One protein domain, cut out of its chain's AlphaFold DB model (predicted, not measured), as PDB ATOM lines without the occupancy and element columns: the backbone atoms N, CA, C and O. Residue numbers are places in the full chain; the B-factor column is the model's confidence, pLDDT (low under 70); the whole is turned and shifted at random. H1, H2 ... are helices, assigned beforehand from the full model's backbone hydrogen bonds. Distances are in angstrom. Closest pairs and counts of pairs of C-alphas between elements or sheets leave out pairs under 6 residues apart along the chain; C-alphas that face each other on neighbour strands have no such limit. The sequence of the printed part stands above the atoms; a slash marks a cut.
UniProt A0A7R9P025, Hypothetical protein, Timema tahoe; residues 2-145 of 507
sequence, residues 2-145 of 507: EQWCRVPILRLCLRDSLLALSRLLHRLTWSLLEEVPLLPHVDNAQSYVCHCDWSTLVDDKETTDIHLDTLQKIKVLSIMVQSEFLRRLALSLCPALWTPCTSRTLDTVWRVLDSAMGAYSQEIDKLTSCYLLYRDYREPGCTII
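AT A GLANCE: This is residues 2 to 145 of the 507 residues of the protein "Hypothetical protein" of Timema tahoe (UniProt A0A7R9P025). This is a long, open bundle of three helices: H4 and H5 each lie side by side with H2, but they come near each other only around Ser 92 and Val 109. H2 and H4 run one way and H5, the longest, runs back the other way. Between H2 and H4 the chain folds back with the short H3 on its path, and the short H1 sits at the start of H2. The printed part has 144 residues with five named helices, H1 to H5 in order, and no named strand; the class is all helix. The whole is loose, with a radius of gyration of the C-alphas of 18.7 A, and a rod spanning 66 by 27 by 22 A.

HOW THE PARTS SIT: Start at H1, residues 3 to 6, which is close to but not clearly touching H2, residues 8 to 35; the closest C-alphas, of Cys 5 and Arg 11, are 6.7 A apart. Next look at H3, residues 54 to 57: it is close to but not clearly touching H2, with the C-alphas of Arg 23 and Trp 54 closest at 7.5 A. H4, residues 68 to 92, touches H2, with the C-alphas of Thr 29 and Phe 85 closest at 5.2 A. The two run the same way at a shallow tilt of 26 degrees. H5, residues 105 to 137, touches H2 too, with the C-alphas of Ser 17 and Glu 123 closest at 5.8 A. These run opposite ways at a shallow tilt of 3 degrees. H2, H4 and H5 form the bundle, a group of helices set together lengthwise. H4 and H5 are close but not clearly touching; their closest C-alphas, of Ser 92 and Val 109, are 6.9 A apart. H3 is apart from H1 and from H5. In H2, H4 and H5 every O i to N i+4 pair is within hydrogen-bond range; H1 and H3 are too short for such a pair.

IN THESE COORDINATES: Find C-alpha 3 at (330.658, 462.683, 519.694), where H1 begins. From C-alpha 8 at (339.648, 456.077, 521.585), H2 runs 40.4 A to C-alpha 35. H3 holds Trp 54 to Leu 57. H4 runs 35.7 A from Leu 68 to Ser 92. H5 runs 48.2 A from Thr 105 to C-alpha 137 at (327.751, 451.318, 520.510).

THE WHOLE: The two C-alphas farthest apart, of Pro 100 and Gly 141, are 66.0 A apart. The printed part has no cut. The links from H2 to H3, 18 residues, and from H4 to H5, 12 residues, are long. The mean pLDDT of the printed part is 81.3; look for values under 70 at residues 2 to 6, 60, 62 to 65, 101 to 103 and 131 to 145.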
ATOM      1  N   GLU A   2     332.021 467.010 518.132       58.38
ATOM      2  CA  GLU A   2     331.435 465.805 517.540       58.38
ATOM      3  C   GLU A   2     331.671 464.578 518.450       58.38
ATOM      4  O   GLU A   2     332.760 464.387 518.990       58.38
ATOM      5  N   GLN A   3     330.633 463.767 518.693       59.19
ATOM      6  CA  GLN A   3     330.658 462.683 519.694       59.19
ATOM      7  C   GLN A   3     331.647 461.554 519.358       59.19
ATOM      8  O   GLN A   3     332.113 460.869 520.270       59.19
ATOM      9  N   TRP A   4     332.007 461.385 518.084       61.03
ATOM     10  CA  TRP A   4     332.944 460.358 517.622       61.03
ATOM     11  C   TRP A   4     334.366 460.572 518.166       61.03
ATOM     12  O   TRP A   4     335.072 459.605 518.444       61.03
ATOM     13  N   CYS A   5     334.766 461.825 518.432       62.31
ATOM     14  CA  CYS A   5     336.084 462.150 518.988       62.31
ATOM     15  C   CYS A   5     336.290 461.605 520.411       62.31
ATOM     16  O   CYS A   5     337.411 461.609 520.912       62.31
ATOM     17  N   ARG A   6     335.222 461.163 521.089       66.25
ATOM     18  CA  ARG A   6     335.288 460.613 522.449       66.25
ATOM     19  C   ARG A   6     335.609 459.122 522.486       66.25
ATOM     20  O   ARG A   6     335.835 458.607 523.573       66.25
ATOM     21  N   VAL A   7     335.644 458.439 521.340       73.38
ATOM     22  CA  VAL A   7     335.901 456.995 521.267       73.38
ATOM     23  C   VAL A   7     337.368 456.753 520.898       73.38
ATOM     24  O   VAL A   7     337.755 457.034 519.763       73.38
ATOM     25  N   PRO A   8     338.216 456.274 521.835       72.19
ATOM     26  CA  PRO A   8     339.648 456.077 521.585       72.19
ATOM     27  C   PRO A   8     339.928 455.112 520.429       72.19
ATOM     28  O   PRO A   8     340.762 455.412 519.585       72.19
ATOM     29  N   ILE A   9     339.168 454.014 520.336       72.94
ATOM     30  CA  ILE A   9     339.321 452.997 519.281       72.94
ATOM     31  C   ILE A   9     339.120 453.612 517.892       72.94
ATOM     32  O   ILE A   9     339.931 453.400 517.000       72.94
ATOM     33  N   LEU A  10     338.092 454.447 517.716       77.44
ATOM     34  CA  LEU A  10     337.838 455.104 516.434       77.44
ATOM     35  C   LEU A  10     338.944 456.110 516.080       77.44
ATOM     36  O   LEU A  10     339.324 456.213 514.918       77.44
ATOM     37  N   ARG A  11     339.490 456.831 517.072       81.44
ATOM     38  CA  ARG A  11     340.635 457.737 516.868       81.44
ATOM     39  C   ARG A  11     341.895 456.978 516.444       81.44
ATOM     40  O   ARG A  11     342.618 457.477 515.585       81.44
ATOM     41  N   LEU A  12     342.127 455.796 517.015       81.00
ATOM     42  CA  LEU A  12     343.218 454.894 516.640       81.00
ATOM     43  C   LEU A  12     343.028 454.361 515.216       81.00
ATOM     44  O   LEU A  12     343.899 454.617 514.390       81.00
ATOM     45  N   CYS A  13     341.865 453.774 514.885       83.00
ATOM     46  CA  CYS A  13     341.567 453.327 513.514       83.00
ATOM     47  C   CYS A  13     341.792 454.466 512.503       83.00
ATOM     48  O   CYS A  13     342.468 454.289 511.494       83.00
ATOM     49  N   LEU A  14     341.259 455.663 512.788       84.19
ATOM     50  CA  LEU A  14     341.408 456.829 511.913       84.19
ATOM     51  C   LEU A  14     342.867 457.242 511.738       84.19
ATOM     52  O   LEU A  14     343.287 457.506 510.614       84.19
ATOM     53  N   ARG A  15     343.644 457.312 512.824       88.69
ATOM     54  CA  ARG A  15     345.079 457.606 512.742       88.69
ATOM     55  C   ARG A  15     345.776 456.585 511.859       88.69
ATOM     56  O   ARG A  15     346.474 456.986 510.932       88.69
ATOM     57  N   ASP A  16     345.612 455.305 512.161       87.38
ATOM     58  CA  ASP A  16     346.417 454.254 511.555       87.38
ATOM     59  C   ASP A  16     346.080 454.110 510.066       87.38
ATOM     60  O   ASP A  16     346.994 454.061 509.243       87.38
ATOM     61  N   SER A  17     344.799 454.205 509.692       88.50
ATOM     62  CA  SER A  17     344.377 454.247 508.287       88.50
ATOM     63  C   SER A  17     344.887 455.486 507.549       88.50
ATOM     64  O   SER A  17     345.406 455.374 506.437       88.50
ATOM     65  N   LEU A  18     344.807 456.679 508.153       89.06
ATOM     66  CA  LEU A  18     345.331 457.900 507.529       89.06
ATOM     67  C   LEU A  18     346.849 457.833 507.345       89.06
ATOM     68  O   LEU A  18     347.355 458.246 506.300       89.06
ATOM     69  N   LEU A  19     347.583 457.308 508.327       91.12
ATOM     70  CA  LEU A  19     349.030 457.131 508.236       91.12
ATOM     71  C   LEU A  19     349.404 456.068 507.204       91.12
ATOM     72  O   LEU A  19     350.323 456.300 506.421       91.12
ATOM     73  N   ALA A  20     348.690 454.942 507.154       90.44
ATOM     74  CA  ALA A  20     348.906 453.891 506.165       90.44
ATOM     75  C   ALA A  20     348.719 454.419 504.735       90.44
ATOM     76  O   ALA A  20     349.623 454.273 503.905       90.44
ATOM     77  N   LEU A  21     347.609 455.117 504.468       91.00
ATOM     78  CA  LEU A  21     347.362 455.754 503.171       91.00
ATOM     79  C   LEU A  21     348.435 456.791 502.848       91.00
ATOM     80  O   LEU A  21     349.003 456.780 501.762       91.00
ATOM     81  N   SER A  22     348.762 457.664 503.797       93.88
ATOM     82  CA  SER A  22     349.727 458.736 503.558       93.88
ATOM     83  C   SER A  22     351.136 458.188 503.285       93.88
ATOM     84  O   SER A  22     351.809 458.673 502.380       93.88
ATOM     85  N   ARG A  23     351.567 457.124 503.978       93.44
ATOM     86  CA  ARG A  23     352.834 456.424 503.688       93.44
ATOM     87  C   ARG A  23     352.852 455.831 502.290       93.44
ATOM     88  O   ARG A  23     353.859 455.931 501.593       93.44
ATOM     89  N   LEU A  24     351.759 455.188 501.891       93.75
ATOM     90  CA  LEU A  24     351.662 454.600 500.565       93.75
ATOM     91  C   LEU A  24     351.746 455.680 499.489       93.75
ATOM     92  O   LEU A  24     352.555 455.565 498.578       93.75
ATOM     93  N   LEU A  25     350.951 456.742 499.605       94.06
ATOM     94  CA  LEU A  25     350.922 457.825 498.624       94.06
ATOM     95  C   LEU A  25     352.255 458.565 498.538       94.06
ATOM     96  O   LEU A  25     352.678 458.916 497.441       94.06
ATOM     97  N   HIS A  26     352.945 458.743 499.665       94.81
ATOM     98  CA  HIS A  26     354.311 459.267 499.702       94.81
ATOM     99  C   HIS A  26     355.255 458.403 498.847       94.81
ATOM    100  O   HIS A  26     355.899 458.922 497.934       94.81
ATOM    101  N   ARG A  27     355.238 457.073 499.030       95.19
ATOM    102  CA  ARG A  27     356.032 456.127 498.219       95.19
ATOM    103  C   ARG A  27     355.628 456.105 496.746       95.19
ATOM    104  O   ARG A  27     356.489 456.084 495.879       95.19
ATOM    105  N   LEU A  28     354.332 456.114 496.445       95.56
ATOM    106  CA  LEU A  28     353.846 456.095 495.064       95.56
ATOM    107  C   LEU A  28     354.192 457.392 494.323       95.56
ATOM    108  O   LEU A  28     354.547 457.357 493.148       95.56
ATOM    109  N   THR A  29     354.141 458.533 495.015       95.69
ATOM    110  CA  THR A  29     354.592 459.823 494.478       95.69
ATOM    111  C   THR A  29     356.078 459.779 494.143       95.69
ATOM    112  O   THR A  29     356.468 460.213 493.061       95.69
ATOM    113  N   TRP A  30     356.889 459.191 495.027       94.75
ATOM    114  CA  TRP A  30     358.309 458.955 494.775       94.75
ATOM    115  C   TRP A  30     358.536 458.101 493.520       94.75
ATOM    116  O   TRP A  30     359.265 458.517 492.623       94.75
ATOM    117  N   SER A  31     357.843 456.963 493.392       94.19
ATOM    118  CA  SER A  31     357.928 456.112 492.195       94.19
ATOM    119  C   SER A  31     357.550 456.865 490.919       94.19
ATOM    120  O   SER A  31     358.231 456.736 489.905       94.19
ATOM    121  N   LEU A  32     356.508 457.704 490.954       94.06
ATOM    122  CA  LEU A  32     356.148 458.543 489.809       94.06
ATOM    123  C   LEU A  32     357.234 459.573 489.480       94.06
ATOM    124  O   LEU A  32     357.425 459.886 488.309       94.06
ATOM    125  N   LEU A  33     357.918 460.153 490.469       93.25
ATOM    126  CA  LEU A  33     359.018 461.094 490.222       93.25
ATOM    127  C   LEU A  33     360.210 460.423 489.537       93.25
ATOM    128  O   LEU A  33     360.749 460.993 488.591       93.25
ATOM    129  N   GLU A  34     360.588 459.224 489.981       91.69
ATOM    130  CA  GLU A  34     361.735 458.492 489.433       91.69
ATOM    131  C   GLU A  34     361.453 457.879 488.058       91.69
ATOM    132  O   GLU A  34     362.263 458.001 487.140       91.69
ATOM    133  N   GLU A  35     360.305 457.221 487.902       91.94
ATOM    134  CA  GLU A  35     360.016 456.397 486.723       91.94
ATOM    135  C   GLU A  35     359.277 457.161 485.612       91.94
ATOM    136  O   GLU A  35     359.293 456.726 484.460       91.94
ATOM    137  N   VAL A  36     358.651 458.306 485.922       92.56
ATOM    138  CA  VAL A  36     357.900 459.138 484.957       92.56
ATOM    139  C   VAL A  36     358.516 460.541 484.835       92.56
ATOM    140  O   VAL A  36     357.844 461.539 485.099       92.56
ATOM    141  N   PRO A  37     359.801 460.684 484.471       91.69
ATOM    142  CA  PRO A  37     360.469 461.981 484.452       91.69
ATOM    143  C   PRO A  37     359.752 462.967 483.520       91.69
ATOM    144  O   PRO A  37     359.659 462.757 482.305       91.69
ATOM    145  N   LEU A  38     359.257 464.059 484.107       90.62
ATOM    146  CA  LEU A  38     358.608 465.150 483.383       90.62
ATOM    147  C   LEU A  38     359.624 466.214 482.976       90.62
ATOM    148  O   LEU A  38     360.733 466.284 483.508       90.62
ATOM    149  N   LEU A  39     359.228 467.074 482.043       88.69
ATOM    150  CA  LEU A  39     360.034 468.216 481.634       88.69
ATOM    151  C   LEU A  39     360.386 469.113 482.850       88.69
ATOM    152  O   LEU A  39     359.482 469.527 483.577       88.69
ATOM    153  N   PRO A  40     361.664 469.502 483.052       85.38
ATOM    154  CA  PRO A  40     362.110 470.215 484.263       85.38
ATOM    155  C   PRO A  40     361.442 471.573 484.533       85.38
ATOM    156  O   PRO A  40     361.504 472.091 485.642       85.38
ATOM    157  N   HIS A  41     360.841 472.187 483.514       86.75
ATOM    158  CA  HIS A  41     360.121 473.458 483.643       86.75
ATOM    159  C   HIS A  41     358.638 473.276 484.004       86.75
ATOM    160  O   HIS A  41     357.978 474.251 484.356       86.75
ATOM    161  N   VAL A  42     358.117 472.053 483.885       84.31
ATOM    162  CA  VAL A  42     356.734 471.691 484.220       84.31
ATOM    163  C   VAL A  42     356.626 471.319 485.692       84.31
ATOM    164  O   VAL A  42     355.637 471.659 486.336       84.31
ATOM    165  N   ASP A  43     357.642 470.639 486.225       89.56
ATOM    166  CA  ASP A  43     357.599 470.113 487.578       89.56
ATOM    167  C   ASP A  43     358.954 470.216 488.283       89.56
ATOM    168  O   ASP A  43     359.997 469.878 487.725       89.56
ATOM    169  N   ASN A  44     358.929 470.682 489.532       87.50
ATOM    170  CA  ASN A  44     360.112 470.761 490.380       87.50
ATOM    171  C   ASN A  44     360.087 469.605 491.381       87.50
ATOM    172  O   ASN A  44     359.490 469.737 492.453       87.50
ATOM    173  N   ALA A  45     360.766 468.506 491.049       84.00
ATOM    174  CA  ALA A  45     360.838 467.316 491.897       84.00
ATOM    175  C   ALA A  45     361.250 467.651 493.343       84.00
ATOM    176  O   ALA A  45     360.612 467.200 494.280       84.00
ATOM    177  N   GLN A  46     362.199 468.570 493.551       85.88
ATOM    178  CA  GLN A  46     362.693 468.920 494.892       85.88
ATOM    179  C   GLN A  46     361.657 469.605 495.800       85.88
ATOM    180  O   GLN A  46     361.894 469.749 496.995       85.88
ATOM    181  N   SER A  47     360.530 470.065 495.248       87.62
ATOM    182  CA  SER A  47     359.468 470.721 496.023       87.62
ATOM    183  C   SER A  47     358.488 469.752 496.689       87.62
ATOM    184  O   SER A  47     357.623 470.198 497.440       87.62
ATOM    185  N   TYR A  48     358.614 468.454 496.409       90.94
ATOM    186  CA  TYR A  48     357.705 467.426 496.893       90.94
ATOM    187  C   TYR A  48     358.014 467.001 498.333       90.94
ATOM    188  O   TYR A  48     359.165 466.758 498.700       90.94
ATOM    189  N   VAL A  49     356.960 466.837 499.131       88.19
ATOM    190  CA  VAL A  49     356.975 466.275 500.487       88.19
ATOM    191  C   VAL A  49     357.526 464.853 500.485       88.19
ATOM    192  O   VAL A  49     358.124 464.438 501.476       88.19
ATOM    193  N   CYS A  50     357.399 464.113 499.378       89.75
ATOM    194  CA  CYS A  50     357.994 462.781 499.276       89.75
ATOM    195  C   CYS A  50     359.533 462.759 499.404       89.75
ATOM    196  O   CYS A  50     360.096 461.708 499.696       89.75
ATOM    197  N   HIS A  51     360.222 463.899 499.250       88.94
ATOM    198  CA  HIS A  51     361.659 464.022 499.540       88.94
ATOM    199  C   HIS A  51     361.981 464.225 501.027       88.94
ATOM    200  O   HIS A  51     363.145 464.127 501.418       88.94
ATOM    201  N   CYS A  52     360.986 464.509 501.867       88.12
ATOM    202  CA  CYS A  52     361.157 464.527 503.313       88.12
ATOM    203  C   CYS A  52     361.097 463.100 503.864       88.12
ATOM    204  O   CYS A  52     360.240 462.304 503.467       88.12
ATOM    205  N   ASP A  53     361.973 462.793 504.823       87.56
ATOM    206  CA  ASP A  53     361.920 461.519 505.534       87.56
ATOM    207  C   ASP A  53     360.614 461.424 506.336       87.56
ATOM    208  O   ASP A  53     360.252 462.343 507.078       87.56
ATOM    209  N   TRP A  54     359.908 460.301 506.201       86.38
ATOM    210  CA  TRP A  54     358.632 460.052 506.868       86.38
ATOM    211  C   TRP A  54     358.733 460.222 508.388       86.38
ATOM    212  O   TRP A  54     357.814 460.748 509.017       86.38
ATOM    213  N   SER A  55     359.875 459.835 508.965       86.06
ATOM    214  CA  SER A  55     360.152 459.953 510.401       86.06
ATOM    215  C   SER A  55     360.077 461.400 510.913       86.06
ATOM    216  O   SER A  55     359.757 461.641 512.074       86.06
ATOM    217  N   THR A  56     360.325 462.380 510.039       83.94
ATOM    218  CA  THR A  56     360.277 463.810 510.375       83.94
ATOM    219  C   THR A  56     358.866 464.391 510.303       83.94
ATOM    220  O   THR A  56     358.598 465.434 510.900       83.94
ATOM    221  N   LEU A  57     357.961 463.723 509.583       78.81
ATOM    222  CA  LEU A  57     356.593 464.181 509.345       78.81
ATOM    223  C   LEU A  57     355.630 463.720 510.446       78.81
ATOM    224  O   LEU A  57     354.649 464.411 510.729       78.81
ATOM    225  N   VAL A  58     355.894 462.565 511.066       83.12
ATOM    226  CA  VAL A  58     355.018 461.956 512.077       83.12
ATOM    227  C   VAL A  58     355.849 461.309 513.183       83.12
ATOM    228  O   VAL A  58     356.683 460.451 512.908       83.12
ATOM    229  N   ASP A  59     355.565 461.663 514.442       77.38
ATOM    230  CA  ASP A  59     356.064 460.915 515.605       77.38
ATOM    231  C   ASP A  59     355.262 459.606 515.716       77.38
ATOM    232  O   ASP A  59     354.093 459.600 516.108       77.38
ATOM    233  N   ASP A  60     355.872 458.502 515.284       68.62
ATOM    234  CA  ASP A  60     355.222 457.192 515.149       68.62
ATOM    235  C   ASP A  60     355.212 456.378 516.450       68.62
ATOM    236  O   ASP A  60     355.066 455.159 516.430       68.62
ATOM    237  N   LYS A  61     355.377 457.032 517.603       74.12
ATOM    238  CA  LYS A  61     355.301 456.346 518.896       74.12
ATOM    239  C   LYS A  61     353.946 455.662 519.048       74.12
ATOM    240  O   LYS A  61     352.897 456.275 518.841       74.12
ATOM    241  N   GLU A  62     353.980 454.390 519.427       65.31
ATOM    242  CA  GLU A  62     352.794 453.628 519.795       65.31
ATOM    243  C   GLU A  62     352.182 454.255 521.052       65.31
ATOM    244  O   GLU A  62     352.698 454.130 522.161       65.31
ATOM    245  N   THR A  63     351.081 454.984 520.875       67.94
ATOM    246  CA  THR A  63     350.322 455.593 521.973       67.94
ATOM    247  C   THR A  63     348.928 454.992 522.044       67.94
ATOM    248  O   THR A  63     348.216 454.982 521.043       67.94
ATOM    249  N   THR A  64     348.523 454.538 523.230       62.62
ATOM    250  CA  THR A  64     347.205 453.930 523.487       62.62
ATOM    251  C   THR A  64     346.051 454.937 523.446       62.62
ATOM    252  O   THR A  64     344.891 454.540 523.361       62.62
ATOM    253  N   ASP A  65     346.347 456.240 523.480       66.44
ATOM    254  CA  ASP A  65     345.381 457.322 523.286       66.44
ATOM    255  C   ASP A  65     345.999 458.435 522.429       66.44
ATOM    256  O   ASP A  65     347.156 458.817 522.608       66.44
ATOM    257  N   ILE A  66     345.219 458.959 521.484       77.69
ATOM    258  CA  ILE A  66     345.654 459.980 520.528       77.69
ATOM    259  C   ILE A  66     344.875 461.254 520.795       77.69
ATOM    260  O   ILE A  66     343.666 461.325 520.554       77.69
ATOM    261  N   HIS A  67     345.572 462.300 521.230       80.94
ATOM    262  CA  HIS A  67     344.975 463.626 521.342       80.94
ATOM    263  C   HIS A  67     344.398 464.099 520.000       80.94
ATOM    264  O   HIS A  67     344.984 463.881 518.938       80.94
ATOM    265  N   LEU A  68     343.254 464.787 520.053       78.44
ATOM    266  CA  LEU A  68     342.561 465.289 518.862       78.44
ATOM    267  C   LEU A  68     343.470 466.178 517.996       78.44
ATOM    268  O   LEU A  68     343.427 466.086 516.772       78.44
ATOM    269  N   ASP A  69     344.338 466.968 518.624       81.56
ATOM    270  CA  ASP A  69     345.306 467.830 517.939       81.56
ATOM    271  C   ASP A  69     346.294 467.026 517.084       81.56
ATOM    272  O   ASP A  69     346.659 467.442 515.983       81.56
ATOM    273  N   THR A  70     346.711 465.847 517.553       85.12
ATOM    274  CA  THR A  70     347.564 464.936 516.783       85.12
ATOM    275  C   THR A  70     346.810 464.400 515.573       85.12
ATOM    276  O   THR A  70     347.340 464.416 514.464       85.12
ATOM    277  N   LEU A  71     345.547 464.002 515.747       83.56
ATOM    278  CA  LEU A  71     344.717 463.530 514.641       83.56
ATOM    279  C   LEU A  71     344.466 464.635 513.599       83.56
ATOM    280  O   LEU A  71     344.499 464.368 512.400       83.56
ATOM    281  N   GLN A  72     344.290 465.888 514.028       84.69
ATOM    282  CA  GLN A  72     344.184 467.036 513.122       84.69
ATOM    283  C   GLN A  72     345.471 467.265 512.324       84.69
ATOM    284  O   GLN A  72     345.401 467.485 511.116       84.69
ATOM    285  N   LYS A  73     346.645 467.166 512.960       87.62
ATOM    286  CA  LYS A  73     347.936 467.250 512.256       87.62
ATOM    287  C   LYS A  73     348.080 466.144 511.213       87.62
ATOM    288  O   LYS A  73     348.465 466.427 510.082       87.62
ATOM    289  N   ILE A  74     347.712 464.913 511.568       88.75
ATOM    290  CA  ILE A  74     347.741 463.766 510.651       88.75
ATOM    291  C   ILE A  74     346.765 463.972 509.492       88.75
ATOM    292  O   ILE A  74     347.124 463.713 508.348       88.75
ATOM    293  N   LYS A  75     345.567 464.513 509.748       85.94
ATOM    294  CA  LYS A  75     344.614 464.881 508.693       85.94
ATOM    295  C   LYS A  75     345.219 465.899 507.724       85.94
ATOM    296  O   LYS A  75     345.130 465.707 506.516       85.94
ATOM    297  N   VAL A  76     345.838 466.966 508.234       86.31
ATOM    298  CA  VAL A  76     346.483 467.992 507.395       86.31
ATOM    299  C   VAL A  76     347.605 467.384 506.558       86.31
ATOM    300  O   VAL A  76     347.645 467.612 505.351       86.31
ATOM    301  N   LEU A  77     348.470 466.567 507.167       89.81
ATOM    302  CA  LEU A  77     349.525 465.851 506.451       89.81
ATOM    303  C   LEU A  77     348.945 464.951 505.354       89.81
ATOM    304  O   LEU A  77     349.439 464.967 504.229       89.81
ATOM    305  N   SER A  78     347.885 464.206 505.666       88.38
ATOM    306  CA  SER A  78     347.227 463.309 504.721       88.38
ATOM    307  C   SER A  78     346.683 464.065 503.512       88.38
ATOM    308  O   SER A  78     346.996 463.695 502.385       88.38
ATOM    309  N   ILE A  79     345.984 465.186 503.727       85.75
ATOM    310  CA  ILE A  79     345.508 466.063 502.643       85.75
ATOM    311  C   ILE A  79     346.680 466.546 501.782       85.75
ATOM    312  O   ILE A  79     346.595 466.551 500.555       85.75
ATOM    313  N   MET A  80     347.786 466.935 502.415       90.62
ATOM    314  CA  MET A  80     348.964 467.446 501.720       90.62
ATOM    315  C   MET A  80     349.579 466.371 500.812       90.62
ATOM    316  O   MET A  80     349.722 466.599 499.611       90.62
ATOM    317  N   VAL A  81     349.838 465.174 501.347       92.19
ATOM    318  CA  VAL A  81     350.394 464.043 500.585       92.19
ATOM    319  C   VAL A  81     349.430 463.570 499.489       92.19
ATOM    320  O   VAL A  81     349.859 463.288 498.374       92.19
ATOM    321  N   GLN A  82     348.124 463.532 499.765       90.38
ATOM    322  CA  GLN A  82     347.102 463.211 498.765       90.38
ATOM    323  C   GLN A  82     347.103 464.210 497.611       90.38
ATOM    324  O   GLN A  82     347.133 463.811 496.449       90.38
ATOM    325  N   SER A  83     347.102 465.509 497.920       86.50
ATOM    326  CA  SER A  83     347.114 466.563 496.903       86.50
ATOM    327  C   SER A  83     348.373 466.505 496.036       86.50
ATOM    328  O   SER A  83     348.309 466.704 494.822       86.50
ATOM    329  N   GLU A  84     349.510 466.168 496.642       92.62
ATOM    330  CA  GLU A  84     350.784 466.022 495.960       92.62
ATOM    331  C   GLU A  84     350.798 464.812 495.020       92.62
ATOM    332  O   GLU A  84     351.156 464.954 493.846       92.62
ATOM    333  N   PHE A  85     350.334 463.660 495.508       94.69
ATOM    334  CA  PHE A  85     350.166 462.452 494.709       94.69
ATOM    335  C   PHE A  85     349.242 462.694 493.514       94.69
ATOM    336  O   PHE A  85     349.617 462.406 492.381       94.69
ATOM    337  N   LEU A  86     348.058 463.273 493.743       90.25
ATOM    338  CA  LEU A  86     347.078 463.536 492.688       90.25
ATOM    339  C   LEU A  86     347.617 464.519 491.647       90.25
ATOM    340  O   LEU A  86     347.460 464.288 490.450       90.25
ATOM    341  N   ARG A  87     348.302 465.586 492.084       90.50
ATOM    342  CA  ARG A  87     348.974 466.522 491.176       90.50
ATOM    343  C   ARG A  87     350.005 465.798 490.318       90.50
ATOM    344  O   ARG A  87     350.026 465.991 489.105       90.50
ATOM    345  N   ARG A  88     350.858 464.973 490.934       93.75
ATOM    346  CA  ARG A  88     351.895 464.226 490.215       93.75
ATOM    347  C   ARG A  88     351.289 463.245 489.223       93.75
ATOM    348  O   ARG A  88     351.683 463.256 488.066       93.75
ATOM    349  N   LEU A  89     350.308 462.461 489.658       91.94
ATOM    350  CA  LEU A  89     349.595 461.494 488.834       91.94
ATOM    351  C   LEU A  89     348.936 462.165 487.623       91.94
ATOM    352  O   LEU A  89     349.111 461.699 486.502       91.94
ATOM    353  N   ALA A  90     348.237 463.285 487.826       88.75
ATOM    354  CA  ALA A  90     347.598 464.030 486.743       88.75
ATOM    355  C   ALA A  90     348.611 464.501 485.686       88.75
ATOM    356  O   ALA A  90     348.359 464.384 484.488       88.75
ATOM    357  N   LEU A  91     349.781 464.982 486.119       88.50
ATOM    358  CA  LEU A  91     350.859 465.361 485.205       88.50
ATOM    359  C   LEU A  91     351.479 464.137 484.508       88.50
ATOM    360  O   LEU A  91     351.778 464.193 483.317       88.50
ATOM    361  N   SER A  92     351.635 463.018 485.219       90.81
ATOM    362  CA  SER A  92     352.115 461.750 484.659       90.81
ATOM    363  C   SER A  92     351.154 461.152 483.629       90.81
ATOM    364  O   SER A  92     351.610 460.460 482.727       90.81
ATOM    365  N   LEU A  93     349.858 461.463 483.689       87.62
ATOM    366  CA  LEU A  93     348.858 461.066 482.689       87.62
ATOM    367  C   LEU A  93     348.891 461.916 481.407       87.62
ATOM    368  O   LEU A  93     348.082 461.692 480.512       87.62
ATOM    369  N   CYS A  94     349.807 462.884 481.294       89.50
ATOM    370  CA  CYS A  94     349.969 463.733 480.114       89.50
ATOM    371  C   CYS A  94     351.272 463.390 479.361       89.50
ATOM    372  O   CYS A  94     352.314 463.978 479.665       89.50
ATOM    373  N   PRO A  95     351.236 462.516 478.332       87.31
ATOM    374  CA  PRO A  95     352.434 462.076 477.610       87.31
ATOM    375  C   PRO A  95     353.263 463.198 476.986       87.31
ATOM    376  O   PRO A  95     354.484 463.103 476.910       87.31
ATOM    377  N   ALA A  96     352.620 464.301 476.595       87.00
ATOM    378  CA  ALA A  96     353.297 465.477 476.046       87.00
ATOM    379  C   ALA A  96     354.258 466.163 477.039       87.00
ATOM    380  O   ALA A  96     355.102 466.955 476.626       87.00
ATOM    381  N   LEU A  97     354.119 465.889 478.340       88.69
ATOM    382  CA  LEU A  97     354.963 466.445 479.400       88.69
ATOM    383  C   LEU A  97     356.129 465.517 479.765       88.69
ATOM    384  O   LEU A  97     356.960 465.888 480.599       88.69
ATOM    385  N   TRP A  98     356.179 464.315 479.185       91.31
ATOM    386  CA  TRP A  98     357.212 463.329 479.467       91.31
ATOM    387  C   TRP A  98     358.524 463.709 478.793       91.31
ATOM    388  O   TRP A  98     358.566 464.319 477.722       91.31
ATOM    389  N   THR A  99     359.627 463.312 479.414       86.94
ATOM    390  CA  THR A  99     360.927 463.377 478.751       86.94
ATOM    391  C   THR A  99     361.041 462.265 477.688       86.94
ATOM    392  O   THR A  99     360.555 461.157 477.925       86.94
ATOM    393  N   PRO A 100     361.684 462.510 476.522       73.81
ATOM    394  CA  PRO A 100     361.613 461.642 475.328       73.81
ATOM    395  C   PRO A 100     362.180 460.207 475.418       73.81
ATOM    396  O   PRO A 100     362.391 459.582 474.383       73.81
ATOM    397  N   CYS A 101     362.476 459.666 476.600       60.16
ATOM    398  CA  CYS A 101     363.317 458.469 476.743       60.16
ATOM    399  C   CYS A 101     362.684 457.299 477.511       60.16
ATOM    400  O   CYS A 101     363.405 456.381 477.896       60.16
ATOM    401  N   THR A 102     361.373 457.287 477.757       62.44
ATOM    402  CA  THR A 102     360.771 456.298 478.669       62.44
ATOM    403  C   THR A 102     359.608 455.533 478.027       62.44
ATOM    404  O   THR A 102     358.460 455.959 478.024       62.44
ATOM    405  N   SER A 103     359.910 454.349 477.480       68.12
ATOM    406  CA  SER A 103     358.914 453.428 476.903       68.12
ATOM    407  C   SER A 103     358.057 452.695 477.946       68.12
ATOM    408  O   SER A 103     357.067 452.073 477.581       68.12
ATOM    409  N   ARG A 104     358.409 452.770 479.239       79.56
ATOM    410  CA  ARG A 104     357.724 452.076 480.355       79.56
ATOM    411  C   ARG A 104     356.825 452.974 481.211       79.56
ATOM    412  O   ARG A 104     356.258 452.521 482.198       79.56
ATOM    413  N   THR A 105     356.696 454.244 480.848       84.50
ATOM    414  CA  THR A 105     356.028 455.265 481.667       84.50
ATOM    415  C   THR A 105     354.557 454.962 481.900       84.50
ATOM    416  O   THR A 105     354.071 455.072 483.022       84.50
ATOM    417  N   LEU A 106     353.856 454.530 480.849       86.31
ATOM    418  CA  LEU A 106     352.437 454.199 480.917       86.31
ATOM    419  C   LEU A 106     352.182 453.021 481.873       86.31
ATOM    420  O   LEU A 106     351.322 453.121 482.745       86.31
ATOM    421  N   ASP A 107     352.980 451.955 481.774       88.44
ATOM    422  CA  ASP A 107     352.879 450.781 482.653       88.44
ATOM    423  C   ASP A 107     353.096 451.150 484.121       88.44
ATOM    424  O   ASP A 107     352.416 450.641 485.013       88.44
ATOM    425  N   THR A 108     354.046 452.047 484.392       90.38
ATOM    426  CA  THR A 108     354.268 452.548 485.748       90.38
ATOM    427  C   THR A 108     353.073 453.334 486.261       90.38
ATOM    428  O   THR A 108     352.652 453.106 487.396       90.38
ATOM    429  N   VAL A 109     352.505 454.231 485.452       90.88
ATOM    430  CA  VAL A 109     351.328 455.011 485.854       90.88
ATOM    431  C   VAL A 109     350.160 454.090 486.207       90.88
ATOM    432  O   VAL A 109     349.548 454.272 487.259       90.88
ATOM    433  N   TRP A 110     349.905 453.056 485.401       91.75
ATOM    434  CA  TRP A 110     348.863 452.065 485.684       91.75
ATOM    435  C   TRP A 110     349.127 451.274 486.965       91.75
ATOM    436  O   TRP A 110     348.261 451.201 487.832       91.75
ATOM    437  N   ARG A 111     350.349 450.763 487.145       94.25
ATOM    438  CA  ARG A 111     350.747 450.027 488.358       94.25
ATOM    439  C   ARG A 111     350.565 450.867 489.625       94.25
ATOM    440  O   ARG A 111     350.116 450.359 490.655       94.25
ATOM    441  N   VAL A 112     350.927 452.150 489.556       93.50
ATOM    442  CA  VAL A 112     350.754 453.108 490.653       93.50
ATOM    443  C   VAL A 112     349.272 453.346 490.939       93.50
ATOM    444  O   VAL A 112     348.875 453.346 492.105       93.50
ATOM    445  N   LEU A 113     348.452 453.508 489.897       90.69
ATOM    446  CA  LEU A 113     347.011 453.705 490.032       90.69
ATOM    447  C   LEU A 113     346.336 452.495 490.690       90.69
ATOM    448  O   LEU A 113     345.611 452.667 491.669       90.69
ATOM    449  N   ASP A 114     346.624 451.281 490.220       90.31
ATOM    450  CA  ASP A 114     346.076 450.043 490.786       90.31
ATOM    451  C   ASP A 114     346.476 449.862 492.252       90.31
ATOM    452  O   ASP A 114     345.636 449.543 493.099       90.31
ATOM    453  N   SER A 115     347.743 450.140 492.574       89.81
ATOM    454  CA  SER A 115     348.247 450.077 493.950       89.81
ATOM    455  C   SER A 115     347.522 451.070 494.863       89.81
ATOM    456  O   SER A 115     347.129 450.716 495.976       89.81
ATOM    457  N   ALA A 116     347.310 452.305 494.395       89.12
ATOM    458  CA  ALA A 116     346.572 453.316 495.143       89.12
ATOM    459  C   ALA A 116     345.106 452.901 495.342       89.12
ATOM    460  O   ALA A 116     344.615 452.917 496.469       89.12
ATOM    461  N   MET A 117     344.415 452.487 494.274       85.81
ATOM    462  CA  MET A 117     343.007 452.080 494.332       85.81
ATOM    463  C   MET A 117     342.784 450.899 495.281       85.81
ATOM    464  O   MET A 117     341.856 450.935 496.092       85.81
ATOM    465  N   GLY A 118     343.639 449.874 495.211       84.50
ATOM    466  CA  GLY A 118     343.553 448.704 496.084       84.50
ATOM    467  C   GLY A 118     343.680 449.074 497.563       84.50
ATOM    468  O   GLY A 118     342.856 448.664 498.380       84.50
ATOM    469  N   ALA A 119     344.657 449.915 497.900       86.50
ATOM    470  CA  ALA A 119     344.865 450.351 499.276       86.50
ATOM    471  C   ALA A 119     343.756 451.273 499.794       86.50
ATOM    472  O   ALA A 119     343.312 451.109 500.929       86.50
ATOM    473  N   TYR A 120     343.264 452.208 498.974       82.38
ATOM    474  CA  TYR A 120     342.115 453.037 499.347       82.38
ATOM    475  C   TYR A 120     340.886 452.189 499.652       82.38
ATOM    476  O   TYR A 120     340.237 452.415 500.670       82.38
ATOM    477  N   SER A 121     340.592 451.190 498.813       79.62
ATOM    478  CA  SER A 121     339.487 450.263 499.065       79.62
ATOM    479  C   SER A 121     339.653 449.555 500.411       79.62
ATOM    480  O   SER A 121     338.719 449.536 501.207       79.62
ATOM    481  N   GLN A 122     340.849 449.029 500.689       83.62
ATOM    482  CA  GLN A 122     341.130 448.306 501.928       83.62
ATOM    483  C   GLN A 122     340.974 449.192 503.175       83.62
ATOM    484  O   GLN A 122     340.386 448.766 504.167       83.62
ATOM    485  N   GLU A 123     341.488 450.421 503.146       82.81
ATOM    486  CA  GLU A 123     341.419 451.327 504.297       82.81
ATOM    487  C   GLU A 123     340.012 451.905 504.503       82.81
ATOM    488  O   GLU A 123     339.571 452.066 505.641       82.81
ATOM    489  N   ILE A 124     339.254 452.142 503.426       75.31
ATOM    490  CA  ILE A 124     337.836 452.513 503.520       75.31
ATOM    491  C   ILE A 124     337.021 451.377 504.149       75.31
ATOM    492  O   ILE A 124     336.174 451.644 505.003       75.31
ATOM    493  N   ASP A 125     337.281 450.120 503.779       75.00
ATOM    494  CA  ASP A 125     336.595 448.961 504.360       75.00
ATOM    495  C   ASP A 125     336.859 448.839 505.875       75.00
ATOM    496  O   ASP A 125     335.923 448.596 506.647       75.00
ATOM    497  N   LYS A 126     338.099 449.082 506.324       77.25
ATOM    498  CA  LYS A 126     338.455 449.132 507.757       77.25
ATOM    499  C   LYS A 126     337.734 450.260 508.487       77.25
ATOM    500  O   LYS A 126     337.059 450.028 509.487       77.25
ATOM    501  N   LEU A 127     337.801 451.484 507.956       74.12
ATOM    502  CA  LEU A 127     337.130 452.643 508.554       74.12
ATOM    503  C   LEU A 127     335.613 452.458 508.625       74.12
ATOM    504  O   LEU A 127     334.998 452.819 509.628       74.12
ATOM    505  N   THR A 128     335.018 451.862 507.592       73.69
ATOM    506  CA  THR A 128     333.595 451.510 507.570       73.69
ATOM    507  C   THR A 128     333.274 450.513 508.679       73.69
ATOM    508  O   THR A 128     332.297 450.698 509.401       73.69
ATOM    509  N   SER A 129     334.118 449.500 508.875       73.81
ATOM    510  CA  SER A 129     333.947 448.499 509.934       73.81
ATOM    511  C   SER A 129     334.076 449.120 511.335       73.81
ATOM    512  O   SER A 129     333.182 448.929 512.163       73.81
ATOM    513  N   CYS A 130     335.091 449.963 511.585       71.38
ATOM    514  CA  CYS A 130     335.223 450.703 512.850       71.38
ATOM    515  C   CYS A 130     334.045 451.675 513.083       71.38
ATOM    516  O   CYS A 130     333.600 451.857 514.219       71.38
ATOM    517  N   TYR A 131     333.516 452.310 512.030       68.81
ATOM    518  CA  TYR A 131     332.357 453.201 512.134       68.81
ATOM    519  C   TYR A 131     331.068 452.445 512.473       68.81
ATOM    520  O   TYR A 131     330.304 452.900 513.322       68.81
ATOM    521  N   LEU A 132     330.826 451.293 511.847       68.19
ATOM    522  CA  LEU A 132     329.673 450.453 512.164       68.19
ATOM    523  C   LEU A 132     329.735 449.955 513.616       68.19
ATOM    524  O   LEU A 132     328.732 450.030 514.321       68.19
ATOM    525  N   LEU A 133     330.927 449.585 514.097       65.12
ATOM    526  CA  LEU A 133     331.161 449.266 515.508       65.12
ATOM    527  C   LEU A 133     330.805 450.436 516.435       65.12
ATOM    528  O   LEU A 133     330.158 450.256 517.463       65.12
ATOM    529  N   TYR A 134     331.182 451.661 516.060       66.38
ATOM    530  CA  TYR A 134     330.799 452.860 516.808       66.38
ATOM    531  C   TYR A 134     329.287 453.124 516.787       66.38
ATOM    532  O   TYR A 134     328.716 453.507 517.812       66.38
ATOM    533  N   ARG A 135     328.642 452.950 515.628       67.75
ATOM    534  CA  ARG A 135     327.206 453.182 515.446       67.75
ATOM    535  C   ARG A 135     326.394 452.309 516.397       67.75
ATOM    536  O   ARG A 135     325.543 452.836 517.110       67.75
ATOM    537  N   ASP A 136     326.719 451.025 516.462       63.62
ATOM    538  CA  ASP A 136     326.006 450.055 517.293       63.62
ATOM    539  C   ASP A 136     326.276 450.286 518.797       63.62
ATOM    540  O   ASP A 136     325.416 450.043 519.643       63.62
ATOM    541  N   TYR A 137     327.429 450.876 519.144       61.78
ATOM    542  CA  TYR A 137     327.751 451.318 520.510       61.78
ATOM    543  C   TYR A 137     326.913 452.521 520.985       61.78
ATOM    544  O   TYR A 137     326.831 452.797 522.184       61.78
ATOM    545  N   ARG A 138     326.326 453.287 520.056       56.03
ATOM    546  CA  ARG A 138     325.542 454.496 520.351       56.03
ATOM    547  C   ARG A 138     324.064 454.190 520.602       56.03
ATOM    548  O   ARG A 138     323.372 455.063 521.129       56.03
ATOM    549  N   GLU A 139     323.572 453.003 520.241       55.06
ATOM    550  CA  GLU A 139     322.159 452.678 520.425       55.06
ATOM    551  C   GLU A 139     321.795 452.599 521.921       55.06
ATOM    552  O   GLU A 139     322.370 451.801 522.674       55.06
ATOM    553  N   PRO A 140     320.859 453.447 522.394       43.34
ATOM    554  CA  PRO A 140     320.465 453.485 523.795       43.34
ATOM    555  C   PRO A 140     319.752 452.179 524.166       43.34
ATOM    556  O   PRO A 140     318.588 451.977 523.839       43.34
ATOM    557  N   GLY A 141     320.465 451.289 524.854       45.62
ATOM    558  CA  GLY A 141     319.978 449.955 525.223       45.62
ATOM    559  C   GLY A 141     321.041 448.866 525.094       45.62
ATOM    560  O   GLY A 141     320.949 447.844 525.772       45.62
ATOM    561  N   CYS A 142     322.100 449.112 524.317       43.28
ATOM    562  CA  CYS A 142     323.257 448.229 524.260       43.28
ATOM    563  C   CYS A 142     324.081 448.349 525.553       43.28
ATOM    564  O   CYS A 142     324.992 449.164 525.673       43.28
ATOM    565  N   THR A 143     323.798 447.498 526.541       42.31
ATOM    566  CA  THR A 143     324.647 447.279 527.730       42.31
ATOM    567  C   THR A 143     325.911 446.478 527.400       42.31
ATOM    568  O   THR A 143     326.414 445.727 528.241       42.31
ATOM    569  N   ILE A 144     326.427 446.588 526.172       44.66
ATOM    570  CA  ILE A 144     327.602 445.842 525.734       44.66
ATOM    571  C   ILE A 144     328.840 446.518 526.325       44.66
ATOM    572  O   ILE A 144     329.472 447.383 525.731       44.66
ATOM    573  N   ILE A 145     329.151 446.040 527.532       42.56
ATOM    574  CA  ILE A 145     330.487 445.888 528.095       42.56
ATOM    575  C   ILE A 145     331.183 447.230 528.342       42.56
ATOM    576  O   ILE A 145     331.735 447.843 527.433       42.56
TER     577      ILE A 145